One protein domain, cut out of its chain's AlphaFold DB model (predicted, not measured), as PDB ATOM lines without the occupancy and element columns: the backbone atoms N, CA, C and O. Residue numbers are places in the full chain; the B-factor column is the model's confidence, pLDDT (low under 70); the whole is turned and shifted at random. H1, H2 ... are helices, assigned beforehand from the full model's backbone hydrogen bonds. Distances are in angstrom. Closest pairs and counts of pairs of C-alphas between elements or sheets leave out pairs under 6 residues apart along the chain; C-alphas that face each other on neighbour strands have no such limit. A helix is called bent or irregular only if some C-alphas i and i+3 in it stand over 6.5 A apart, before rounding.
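This is residues 455 to 467 and 484 to 557 of the 563 residues of an uncharacterized protein of Legionella sp. PC997 (UniProt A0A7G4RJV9). Picture a compact cluster of helices in which H1 packs between H2 and H4, nearly in line with both but running opposite ways to them. H3 packs steeply on another side of H2 than H1, and H6, with the short H5 at its side, packs on H3 and H4. The printed part has 87 residues with six named helices, H1 to H6 in order along the chain, and no named strand; its class is all helix. The radius of gyration of the C-alphas is 12.4 A, and the spans are 39 by 26 by 22 A, only just elongated.

Begin at H1, residues 455 to 464. It touches H2, residues 488 to 502, at a shallow tilt of 21 degrees, opposite ways; look at C-alphas 456 and 495, the closest, 6.2 A apart. H1 also touches H4, residues 519 to 530, with residues 521 to 525 of H4 alone, at a shallow tilt of 12 degrees, opposite ways; the closest C-alphas, 459 and 521, are 6.7 A apart. H2 and H4 are only just apart, 8.2 A at the closest. Next find H3, residues 510 to 516, which touches H2 at a steep tilt of 59 degrees, with C-alphas 494 and 512 closest at 5.2 A. H3 is irregular, with C-alphas 511 and 514 at 7.4 A. H6, residues 545 to 555, touches H3 at C-alphas 513 and 546, the closest, 6.7 A apart, and H4 at C-alphas 526 and 545, the closest, 6.2 A apart. H5, residues 533 to 538, touches H6 at a shallow tilt of 27 degrees, the same way, with C-alphas 538 and 552 closest at 6.6 A. Helix packing is part aligned, part crossed. Every O i to N i+4 pair is within hydrogen-bond range in H1, H2, H4 and H6, against 1 of 3 in H3, where 3 of 4 O i to N i+3 pairs are, and 1 of 2 in H5.

Find C-alpha 455 at (203.596, 121.647, 126.774), where H1 begins its 14.4 A. H2 is 20.8 A long, H3 10.0 A, H4 16.4 A and H5 9.3 A. H6 runs 15.3 A to C-alpha 555 at (221.219, 126.845, 117.967).

The C-alphas farthest apart, of Val 467 and Gln 540, are 39.1 A apart. Residues 468 to 483 are not printed; C-alphas 467 and 484 lie 20.1 A apart across this cut, in the link from H1 to H2. Of the links printed whole, none is long. Mean pLDDT of the printed part is 94.0, and no printed residue is under 70.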
ATOM      1  N   LEU A 455     203.244 121.718 125.348       96.44
ATOM      2  CA  LEU A 455     203.596 121.647 126.774       96.44
ATOM      3  C   LEU A 455     203.546 123.018 127.437       96.44
ATOM      4  O   LEU A 455     202.807 123.225 128.401       96.44
ATOM      5  N   LEU A 456     204.297 123.964 126.884       95.81
ATOM      6  CA  LEU A 456     204.394 125.327 127.388       95.81
ATOM      7  C   LEU A 456     203.034 126.047 127.369       95.81
ATOM      8  O   LEU A 456     202.658 126.698 128.345       95.81
ATOM      9  N   THR A 457     202.274 125.893 126.282       94.12
ATOM     10  CA  THR A 457     200.947 126.510 126.128       94.12
ATOM     11  C   THR A 457     199.933 125.899 127.097       94.12
ATOM     12  O   THR A 457     199.275 126.633 127.834       94.12
ATOM     13  N   GLY A 458     199.861 124.567 127.167       92.25
ATOM     14  CA  GLY A 458     198.972 123.847 128.079       92.25
ATOM     15  C   GLY A 458     199.259 124.159 129.548       92.25
ATOM     16  O   GLY A 458     198.329 124.337 130.332       92.25
ATOM     17  N   TYR A 459     200.533 124.328 129.920       95.06
ATOM     18  CA  TYR A 459     200.905 124.781 131.260       95.06
ATOM     19  C   TYR A 459     200.316 126.164 131.592       95.06
ATOM     20  O   TYR A 459     199.757 126.357 132.677       95.06
ATOM     21  N   LEU A 460     200.413 127.137 130.676       95.00
ATOM     22  CA  LEU A 460     199.846 128.471 130.897       95.00
ATOM     23  C   LEU A 460     198.317 128.443 130.959       95.00
ATOM     24  O   LEU A 460     197.736 129.140 131.791       95.00
ATOM     25  N   GLU A 461     197.662 127.644 130.119       93.62
ATOM     26  CA  GLU A 461     196.209 127.450 130.165       93.62
ATOM     27  C   GLU A 461     195.753 126.864 131.503       93.62
ATOM     28  O   GLU A 461     194.811 127.371 132.110       93.62
ATOM     29  N   ASP A 462     196.450 125.847 132.008       92.75
ATOM     30  CA  ASP A 462     196.149 125.264 133.314       92.75
ATOM     31  C   ASP A 462     196.374 126.266 134.444       92.75
ATOM     32  O   ASP A 462     195.567 126.349 135.370       92.75
ATOM     33  N   ARG A 463     197.418 127.101 134.352       92.75
ATOM     34  CA  ARG A 463     197.628 128.179 135.324       92.75
ATOM     35  C   ARG A 463     196.519 129.217 135.297       92.75
ATOM     36  O   ARG A 463     196.130 129.645 136.381       92.75
ATOM     37  N   LYS A 464     196.003 129.592 134.124       93.62
ATOM     38  CA  LYS A 464     194.908 130.570 133.991       93.62
ATOM     39  C   LYS A 464     193.621 130.115 134.679       93.62
ATOM     40  O   LYS A 464     192.906 130.959 135.207       93.62
ATOM     41  N   LYS A 465     193.362 128.802 134.726       93.81
ATOM     42  CA  LYS A 465     192.199 128.210 135.418       93.81
ATOM     43  C   LYS A 465     192.275 128.328 136.943       93.81
ATOM     44  O   LYS A 465     191.263 128.190 137.620       93.81
ATOM     45  N   VAL A 466     193.462 128.570 137.500       91.75
ATOM     46  CA  VAL A 466     193.641 128.770 138.941       91.75
ATOM     47  C   VAL A 466     193.357 130.233 139.263       91.75
ATOM     48  O   VAL A 466     194.247 131.079 139.164       91.75
ATOM     49  N   VAL A 467     192.111 130.519 139.635       92.81
ATOM     50  CA  VAL A 467     191.614 131.877 139.895       92.81
ATOM     51  C   VAL A 467     191.423 132.167 141.385       92.81
ATOM     52  O   VAL A 467     191.239 131.253 142.191       92.81
ATOM     53  N   PHE A 484     210.057 131.288 147.547       74.62
ATOM     54  CA  PHE A 484     210.553 130.360 146.519       74.62
ATOM     55  C   PHE A 484     209.539 130.094 145.393       74.62
ATOM     56  O   PHE A 484     209.824 129.343 144.454       74.62
ATOM     57  N   GLN A 485     208.347 130.699 145.461       83.00
ATOM     58  CA  GLN A 485     207.340 130.580 144.410       83.00
ATOM     59  C   GLN A 485     207.558 131.646 143.344       83.00
ATOM     60  O   GLN A 485     207.767 132.819 143.638       83.00
ATOM     61  N   LYS A 486     207.480 131.235 142.080       91.06
ATOM     62  CA  LYS A 486     207.495 132.169 140.955       91.06
ATOM     63  C   LYS A 486     206.071 132.579 140.616       91.06
ATOM     64  O   LYS A 486     205.184 131.720 140.575       91.06
ATOM     65  N   SER A 487     205.873 133.868 140.365       92.00
ATOM     66  CA  SER A 487     204.560 134.408 140.027       92.00
ATOM     67  C   SER A 487     204.077 133.904 138.664       92.00
ATOM     68  O   SER A 487     204.867 133.444 137.829       92.00
ATOM     69  N   PHE A 488     202.773 133.987 138.409       93.75
ATOM     70  CA  PHE A 488     202.205 133.659 137.105       93.75
ATOM     71  C   PHE A 488     202.797 134.557 136.019       93.75
ATOM     72  O   PHE A 488     203.181 134.045 134.967       93.75
ATOM     73  N   LYS A 489     202.969 135.855 136.299       94.12
ATOM     74  CA  LYS A 489     203.657 136.783 135.394       94.12
ATOM     75  C   LYS A 489     205.075 136.313 135.044       94.12
ATOM     76  O   LYS A 489     205.380 136.188 133.861       94.12
ATOM     77  N   GLN A 490     205.892 135.958 136.040       94.88
ATOM     78  CA  GLN A 490     207.255 135.449 135.818       94.88
ATOM     79  C   GLN A 490     207.254 134.158 134.991       94.88
ATOM     80  O   GLN A 490     208.077 133.986 134.093       94.88
ATOM     81  N   LYS A 491     206.328 133.236 135.282       95.50
ATOM     82  CA  LYS A 491     206.164 131.987 134.524       95.50
ATOM     83  C   LYS A 491     205.784 132.248 133.072       95.50
ATOM     84  O   LYS A 491     206.346 131.610 132.192       95.50
ATOM     85  N   ARG A 492     204.845 133.164 132.830       96.38
ATOM     86  CA  ARG A 492     204.413 133.559 131.488       96.38
ATOM     87  C   ARG A 492     205.573 134.157 130.699       96.38
ATOM     88  O   ARG A 492     205.833 133.685 129.606       96.38
ATOM     89  N   GLU A 493     206.309 135.098 131.283       96.94
ATOM     90  CA  GLU A 493     207.484 135.715 130.648       96.94
ATOM     91  C   GLU A 493     208.558 134.676 130.298       96.94
ATOM     92  O   GLU A 493     209.048 134.658 129.174       96.94
ATOM     93  N   ALA A 494     208.867 133.755 131.217       97.19
ATOM     94  CA  ALA A 494     209.812 132.670 130.952       97.19
ATOM     95  C   ALA A 494     209.336 131.729 129.832       97.19
ATOM     96  O   ALA A 494     210.130 131.318 128.988       97.19
ATOM     97  N   VAL A 495     208.045 131.384 129.814       97.12
ATOM     98  CA  VAL A 495     207.454 130.552 128.759       97.12
ATOM     99  C   VAL A 495     207.490 131.268 127.408       97.12
ATOM    100  O   VAL A 495     207.888 130.661 126.415       97.12
ATOM    101  N   ASP A 496     207.101 132.539 127.357       96.88
ATOM    102  CA  ASP A 496     207.086 133.322 126.123       96.88
ATOM    103  C   ASP A 496     208.506 133.499 125.567       96.88
ATOM    104  O   ASP A 496     208.714 133.297 124.373       96.88
ATOM    105  N   ALA A 497     209.502 133.738 126.427       96.69
ATOM    106  CA  ALA A 497     210.909 133.789 126.031       96.69
ATOM    107  C   ALA A 497     211.373 132.478 125.368       96.69
ATOM    108  O   ALA A 497     211.966 132.505 124.287       96.69
ATOM    109  N   VAL A 498     211.044 131.319 125.958       96.56
ATOM    110  CA  VAL A 498     211.358 130.008 125.358       96.56
ATOM    111  C   VAL A 498     210.622 129.817 124.032       96.56
ATOM    112  O   VAL A 498     211.214 129.319 123.080       96.56
ATOM    113  N   ARG A 499     209.353 130.227 123.921       96.44
ATOM    114  CA  ARG A 499     208.588 130.123 122.664       96.44
ATOM    115  C   ARG A 499     209.178 130.977 121.550       96.44
ATOM    116  O   ARG A 499     209.202 130.533 120.407       96.44
ATOM    117  N   GLU A 500     209.647 132.180 121.858       95.62
ATOM    118  CA  GLU A 500     210.322 133.027 120.876       95.62
ATOM    119  C   GLU A 500     211.670 132.426 120.454       95.62
ATOM    120  O   GLU A 500     211.964 132.388 119.259       95.62
ATOM    121  N   ALA A 501     212.430 131.851 121.392       94.94
ATOM    122  CA  ALA A 501     213.637 131.096 121.064       94.94
ATOM    123  C   ALA A 501     213.330 129.866 120.185       94.94
ATOM    124  O   ALA A 501     214.011 129.624 119.196       94.94
ATOM    125  N   LEU A 502     212.258 129.118 120.447       93.38
ATOM    126  CA  LEU A 502     211.852 127.987 119.599       93.38
ATOM    127  C   LEU A 502     211.500 128.398 118.155       93.38
ATOM    128  O   LEU A 502     211.603 127.575 117.252       93.38
ATOM    129  N   LYS A 503     211.127 129.665 117.921       93.19
ATOM    130  CA  LYS A 503     210.906 130.237 116.578       93.19
ATOM    131  C   LYS A 503     212.199 130.702 115.890       93.19
ATOM    132  O   LYS A 503     212.126 131.332 114.840       93.19
ATOM    133  N   GLY A 504     213.364 130.448 116.487       92.31
ATOM    134  CA  GLY A 504     214.666 130.863 115.965       92.31
ATOM    135  C   GLY A 504     215.088 132.281 116.358       92.31
ATOM    136  O   GLY A 504     216.104 132.764 115.866       92.31
ATOM    137  N   LYS A 505     214.341 132.979 117.228       93.56
ATOM    138  CA  LYS A 505     214.755 134.314 117.679       93.56
ATOM    139  C   LYS A 505     215.879 134.218 118.703       93.56
ATOM    140  O   LYS A 505     215.867 133.362 119.590       93.56
ATOM    141  N   HIS A 506     216.818 135.152 118.619       92.75
ATOM    142  CA  HIS A 506     217.864 135.298 119.619       92.75
ATOM    143  C   HIS A 506     217.289 135.941 120.893       92.75
ATOM    144  O   HIS A 506     216.987 137.134 120.915       92.75
ATOM    145  N   VAL A 507     217.119 135.141 121.947       94.19
ATOM    146  CA  VAL A 507     216.589 135.561 123.254       94.19
ATOM    147  C   VAL A 507     217.533 135.057 124.344       94.19
ATOM    148  O   VAL A 507     217.894 133.879 124.342       94.19
ATOM    149  N   ASP A 508     217.929 135.920 125.285       95.25
ATOM    150  CA  ASP A 508     218.687 135.467 126.454       95.25
ATOM    151  C   ASP A 508     217.761 134.751 127.445       95.25
ATOM    152  O   ASP A 508     216.912 135.356 128.099       95.25
ATOM    153  N   LEU A 509     217.911 133.431 127.532       96.19
ATOM    154  CA  LEU A 509     217.102 132.572 128.393       96.19
ATOM    155  C   LEU A 509     217.717 132.382 129.787       96.19
ATOM    156  O   LEU A 509     217.040 131.862 130.680       96.19
ATOM    157  N   THR A 510     218.960 132.822 130.005       95.56
ATOM    158  CA  THR A 510     219.691 132.650 131.271       95.56
ATOM    159  C   THR A 510     218.917 133.191 132.482       95.56
ATOM    160  O   THR A 510     218.770 132.454 133.465       95.56
ATOM    161  N   PRO A 511     218.313 134.401 132.431       97.06
ATOM    162  CA  PRO A 511     217.543 134.945 133.553       97.06
ATOM    163  C   PRO A 511     216.281 134.132 133.882       97.06
ATOM    164  O   PRO A 511     215.760 134.191 135.000       97.06
ATOM    165  N   HIS A 512     215.780 133.352 132.922       97.38
ATOM    166  CA  HIS A 512     214.543 132.589 133.052       97.38
ATOM    167  C   HIS A 512     214.753 131.177 133.619       97.38
ATOM    168  O   HIS A 512     213.777 130.567 134.065       97.38
ATOM    169  N   ILE A 513     215.992 130.669 133.689       96.69
ATOM    170  CA  ILE A 513     216.312 129.306 134.157       96.69
ATOM    171  C   ILE A 513     215.679 128.975 135.522       96.69
ATOM    172  O   ILE A 513     214.949 127.982 135.592       96.69
ATOM    173  N   PRO A 514     215.830 129.789 136.594       96.12
ATOM    174  CA  PRO A 514     215.233 129.464 137.895       96.12
ATOM    175  C   PRO A 514     213.704 129.365 137.839       96.12
ATOM    176  O   PRO A 514     213.072 128.676 138.640       96.12
ATOM    177  N   THR A 515     213.085 130.082 136.900       95.94
ATOM    178  CA  THR A 515     211.641 130.048 136.684       95.94
ATOM    179  C   THR A 515     211.214 128.819 135.893       95.94
ATOM    180  O   THR A 515     210.193 128.219 136.242       95.94
ATOM    181  N   LEU A 516     211.995 128.406 134.895       96.31
ATOM    182  CA  LEU A 516     211.765 127.185 134.122       96.31
ATOM    183  C   LEU A 516     211.953 125.924 134.974       96.31
ATOM    184  O   LEU A 516     211.193 124.982 134.811       96.31
ATOM    185  N   GLU A 517     212.879 125.926 135.936       96.00
ATOM    186  CA  GLU A 517     213.126 124.805 136.864       96.00
ATOM    187  C   GLU A 517     212.057 124.667 137.967       96.00
ATOM    188  O   GLU A 517     211.965 123.643 138.643       96.00
ATOM    189  N   ASN A 518     211.218 125.683 138.164       94.00
ATOM    190  CA  ASN A 518     210.354 125.768 139.338       94.00
ATOM    191  C   ASN A 518     208.975 125.091 139.142       94.00
ATOM    192  O   ASN A 518     208.302 125.265 138.120       94.00
ATOM    193  N   GLY A 519     208.497 124.386 140.173       91.44
ATOM    194  CA  GLY A 519     207.125 123.869 140.265       91.44
ATOM    195  C   GLY A 519     206.734 122.878 139.160       91.44
ATOM    196  O   GLY A 519     207.565 122.123 138.658       91.44
ATOM    197  N   ASN A 520     205.452 122.873 138.780       92.06
ATOM    198  CA  ASN A 520     204.932 121.950 137.761       92.06
ATOM    199  C   ASN A 520     205.553 122.180 136.375       92.06
ATOM    200  O   ASN A 520     205.833 121.206 135.688       92.06
ATOM    201  N   LEU A 521     205.852 123.436 136.012       94.31
ATOM    202  CA  LEU A 521     206.560 123.755 134.765       94.31
ATOM    203  C   LEU A 521     207.906 123.024 134.690       94.31
ATOM    204  O   LEU A 521     208.181 122.345 133.706       94.31
ATOM    205  N   GLY A 522     208.711 123.111 135.753       95.75
ATOM    206  CA  GLY A 522     210.007 122.440 135.809       95.75
ATOM    207  C   GLY A 522     209.900 120.924 135.825       95.75
ATOM    208  O   GLY A 522     210.692 120.256 135.168       95.75
ATOM    209  N   LYS A 523     208.894 120.364 136.507       95.31
ATOM    210  CA  LYS A 523     208.639 118.916 136.487       95.31
ATOM    211  C   LYS A 523     208.310 118.418 135.078       95.31
ATOM    212  O   LYS A 523     208.910 117.444 134.635       95.31
ATOM    213  N   GLU A 524     207.402 119.091 134.373       94.94
ATOM    214  CA  GLU A 524     207.006 118.715 133.011       94.94
ATOM    215  C   GLU A 524     208.146 118.906 132.003       94.94
ATOM    216  O   GLU A 524     208.433 117.989 131.236       94.94
ATOM    217  N   LEU A 525     208.853 120.043 132.047       96.31
ATOM    218  CA  LEU A 525     210.021 120.287 131.193       96.31
ATOM    219  C   LEU A 525     211.145 119.289 131.473       96.31
ATOM    220  O   LEU A 525     211.734 118.743 130.543       96.31
ATOM    221  N   SER A 526     211.429 119.004 132.745       96.62
ATOM    222  CA  SER A 526     212.438 118.010 133.107       96.62
ATOM    223  C   SER A 526     212.053 116.620 132.609       96.62
ATOM    224  O   SER A 526     212.916 115.925 132.082       96.62
ATOM    225  N   ALA A 527     210.782 116.221 132.722       94.38
ATOM    226  CA  ALA A 527     210.307 114.946 132.189       94.38
ATOM    227  C   ALA A 527     210.438 114.879 130.657       94.38
ATOM    228  O   ALA A 527     210.913 113.877 130.131       94.38
ATOM    229  N   PHE A 528     210.083 115.956 129.950       95.44
ATOM    230  CA  PHE A 528     210.236 116.068 128.497       95.44
ATOM    231  C   PHE A 528     211.700 115.908 128.053       95.44
ATOM    232  O   PHE A 528     212.000 115.130 127.147       95.44
ATOM    233  N   ILE A 529     212.616 116.600 128.736       96.19
ATOM    234  CA  ILE A 529     214.057 116.564 128.454       96.19
ATOM    235  C   ILE A 529     214.651 115.194 128.796       96.19
ATOM    236  O   ILE A 529     215.352 114.612 127.980       96.19
ATOM    237  N   LYS A 530     214.339 114.638 129.973       94.38
ATOM    238  CA  LYS A 530     214.850 113.325 130.406       94.38
ATOM    239  C   LYS A 530     214.357 112.175 129.533       94.38
ATOM    240  O   LYS A 530     215.046 111.170 129.426       94.38
ATOM    241  N   ALA A 531     213.198 112.327 128.895       90.69
ATOM    242  CA  ALA A 531     212.728 111.387 127.885       90.69
ATOM    243  C   ALA A 531     213.511 111.492 126.557       90.69
ATOM    244  O   ALA A 531     213.263 110.713 125.647       90.69
ATOM    245  N   GLY A 532     214.430 112.449 126.394       91.44
ATOM    246  CA  GLY A 532     215.184 112.653 125.153       91.44
ATOM    247  C   GLY A 532     214.346 113.239 124.014       91.44
ATOM    248  O   GLY A 532     214.713 113.135 122.850       91.44
ATOM    249  N   LYS A 533     213.189 113.844 124.317       93.25
ATOM    250  CA  LYS A 533     212.321 114.467 123.299       93.25
ATOM    251  C   LYS A 533     212.876 115.804 122.815       93.25
ATOM    252  O   LYS A 533     212.672 116.188 121.667       93.25
ATOM    253  N   ALA A 534     213.609 116.491 123.688       93.19
ATOM    254  CA  ALA A 534     214.334 117.707 123.346       93.19
ATOM    255  C   ALA A 534     215.544 117.438 122.436       93.19
ATOM    256  O   ALA A 534     215.906 118.315 121.654       93.19
ATOM    257  N   ASP A 535     216.117 116.232 122.490       92.12
ATOM    258  CA  ASP A 535     217.298 115.861 121.704       92.12
ATOM    259  C   ASP A 535     216.997 115.956 120.202       92.12
ATOM    260  O   ASP A 535     217.757 116.559 119.447       92.12
ATOM    261  N   CYS A 536     215.826 115.464 119.777       85.25
ATOM    262  CA  CYS A 536     215.369 115.555 118.387       85.25
ATOM    263  C   CYS A 536     215.194 117.005 117.915       85.25
ATOM    264  O   CYS A 536     215.452 117.311 116.756       85.25
ATOM    265  N   LEU A 537     214.774 117.907 118.807       88.69
ATOM    266  CA  LEU A 537     214.578 119.320 118.477       88.69
ATOM    267  C   LEU A 537     215.912 120.055 118.322       88.69
ATOM    268  O   LEU A 537     216.032 120.972 117.505       88.69
ATOM    269  N   LEU A 538     216.904 119.686 119.126       91.88
ATOM    270  CA  LEU A 538     218.179 120.390 119.217       91.88
ATOM    271  C   LEU A 538     219.294 119.748 118.387       91.88
ATOM    272  O   LEU A 538     220.307 120.399 118.161       91.88
ATOM    273  N   GLY A 539     219.113 118.508 117.929       90.31
ATOM    274  CA  GLY A 539     220.147 117.742 117.230       90.31
ATOM    275  C   GLY A 539     221.302 117.297 118.135       90.31
ATOM    276  O   GLY A 539     222.324 116.844 117.631       90.31
ATOM    277  N   GLN A 540     221.161 117.434 119.457       92.94
ATOM    278  CA  GLN A 540     222.163 117.050 120.451       92.94
ATOM    279  C   GLN A 540     221.504 116.586 121.750       92.94
ATOM    280  O   GLN A 540     220.403 117.020 122.089       92.94
ATOM    281  N   GLU A 541     222.192 115.714 122.480       94.31
ATOM    282  CA  GLU A 541     221.701 115.142 123.729       94.31
ATOM    283  C   GLU A 541     221.624 116.193 124.846       94.31
ATOM    284  O   GLU A 541     222.615 116.838 125.189       94.31
ATOM    285  N   VAL A 542     220.450 116.334 125.465       96.12
ATOM    286  CA  VAL A 542     220.243 117.197 126.630       96.12
ATOM    287  C   VAL A 542     219.559 116.432 127.762       96.12
ATOM    288  O   VAL A 542     218.671 115.604 127.560       96.12
ATOM    289  N   ARG A 543     219.983 116.697 129.003       95.75
ATOM    290  CA  ARG A 543     219.520 115.945 130.191       95.75
ATOM    291  C   ARG A 543     218.982 116.821 131.319       95.75
ATOM    292  O   ARG A 543     218.304 116.330 132.221       95.75
ATOM    293  N   THR A 544     219.228 118.126 131.258       97.19
ATOM    294  CA  THR A 544     218.776 119.106 132.252       97.19
ATOM    295  C   THR A 544     218.119 120.309 131.579       97.19
ATOM    296  O   THR A 544     218.335 120.566 130.396       97.19
ATOM    297  N   ILE A 545     217.338 121.081 132.342       97.50
ATOM    298  CA  ILE A 545     216.740 122.332 131.848       97.50
ATOM    299  C   ILE A 545     217.833 123.330 131.448       97.50
ATOM    300  O   ILE A 545     217.702 123.987 130.422       97.50
ATOM    301  N   ARG A 546     218.944 123.388 132.192       97.25
ATOM    302  CA  ARG A 546     220.092 124.244 131.858       97.25
ATOM    303  C   ARG A 546     220.741 123.846 130.542       97.25
ATOM    304  O   ARG A 546     220.883 124.697 129.676       97.25
ATOM    305  N   SER A 547     221.058 122.561 130.359       97.06
ATOM    306  CA  SER A 547     221.646 122.079 129.101       97.06
ATOM    307  C   SER A 547     220.704 122.299 127.917       97.06
ATOM    308  O   SER A 547     221.159 122.671 126.845       97.06
ATOM    309  N   PHE A 548     219.393 122.122 128.117       97.56
ATOM    310  CA  PHE A 548     218.379 122.433 127.109       97.56
ATOM    311  C   PHE A 548     218.385 123.919 126.725       97.56
ATOM    312  O   PHE A 548     218.421 124.246 125.543       97.56
ATOM    313  N   VAL A 549     218.386 124.814 127.717       96.88
ATOM    314  CA  VAL A 549     218.421 126.264 127.499       96.88
ATOM    315  C   VAL A 549     219.696 126.680 126.761       96.88
ATOM    316  O   VAL A 549     219.604 127.359 125.741       96.88
ATOM    317  N   SER A 550     220.865 126.219 127.214       95.62
ATOM    318  CA  SER A 550     222.148 126.518 126.567       95.62
ATOM    319  C   SER A 550     222.189 126.028 125.119       95.62
ATOM    320  O   SER A 550     222.571 126.782 124.227       95.62
ATOM    321  N   ALA A 551     221.734 124.797 124.870       95.69
ATOM    322  CA  ALA A 551     221.665 124.213 123.534       95.69
ATOM    323  C   ALA A 551     220.714 124.980 122.601       95.69
ATOM    324  O   ALA A 551     221.042 125.212 121.437       95.69
ATOM    325  N   LEU A 552     219.548 125.401 123.102       95.38
ATOM    326  CA  LEU A 552     218.582 126.182 122.329       95.38
ATOM    327  C   LEU A 552     219.126 127.574 121.984       95.38
ATOM    328  O   LEU A 552     218.968 128.027 120.854       95.38
ATOM    329  N   GLN A 553     219.794 128.237 122.932       93.38
ATOM    330  CA  GLN A 553     220.433 129.530 122.680       93.38
ATOM    331  C   GLN A 553     221.554 129.405 121.648       93.38
ATOM    332  O   GLN A 553     221.594 130.203 120.717       93.38
ATOM    333  N   GLN A 554     222.415 128.389 121.768       92.94
ATOM    334  CA  GLN A 554     223.492 128.128 120.811       92.94
ATOM    335  C   GLN A 554     222.952 127.893 119.396       92.94
ATOM    336  O   GLN A 554     223.478 128.459 118.443       92.94
ATOM    337  N   LYS A 555     221.871 127.113 119.259       92.12
ATOM    338  CA  LYS A 555     221.219 126.845 117.967       92.12
ATOM    339  C   LYS A 555     220.734 128.122 117.263       92.12
ATOM    340  O   LYS A 555     220.689 128.156 116.039       92.12
ATOM    341  N   ASN A 556     220.386 129.157 118.026       91.12
ATOM    342  CA  ASN A 556     219.881 130.429 117.508       91.12
ATOM    343  C   ASN A 556     220.948 131.532 117.436       91.12
ATOM    344  O   ASN A 556     220.609 132.682 117.140       91.12
ATOM    345  N   GLN A 557     222.213 131.233 117.748       86.00
ATOM    346  CA  GLN A 557     223.279 132.211 117.565       86.00
ATOM    347  C   GLN A 557     223.471 132.469 116.066       86.00
ATOM    348  O   GLN A 557     223.537 131.515 115.289       86.00
TER     349      GLN A 557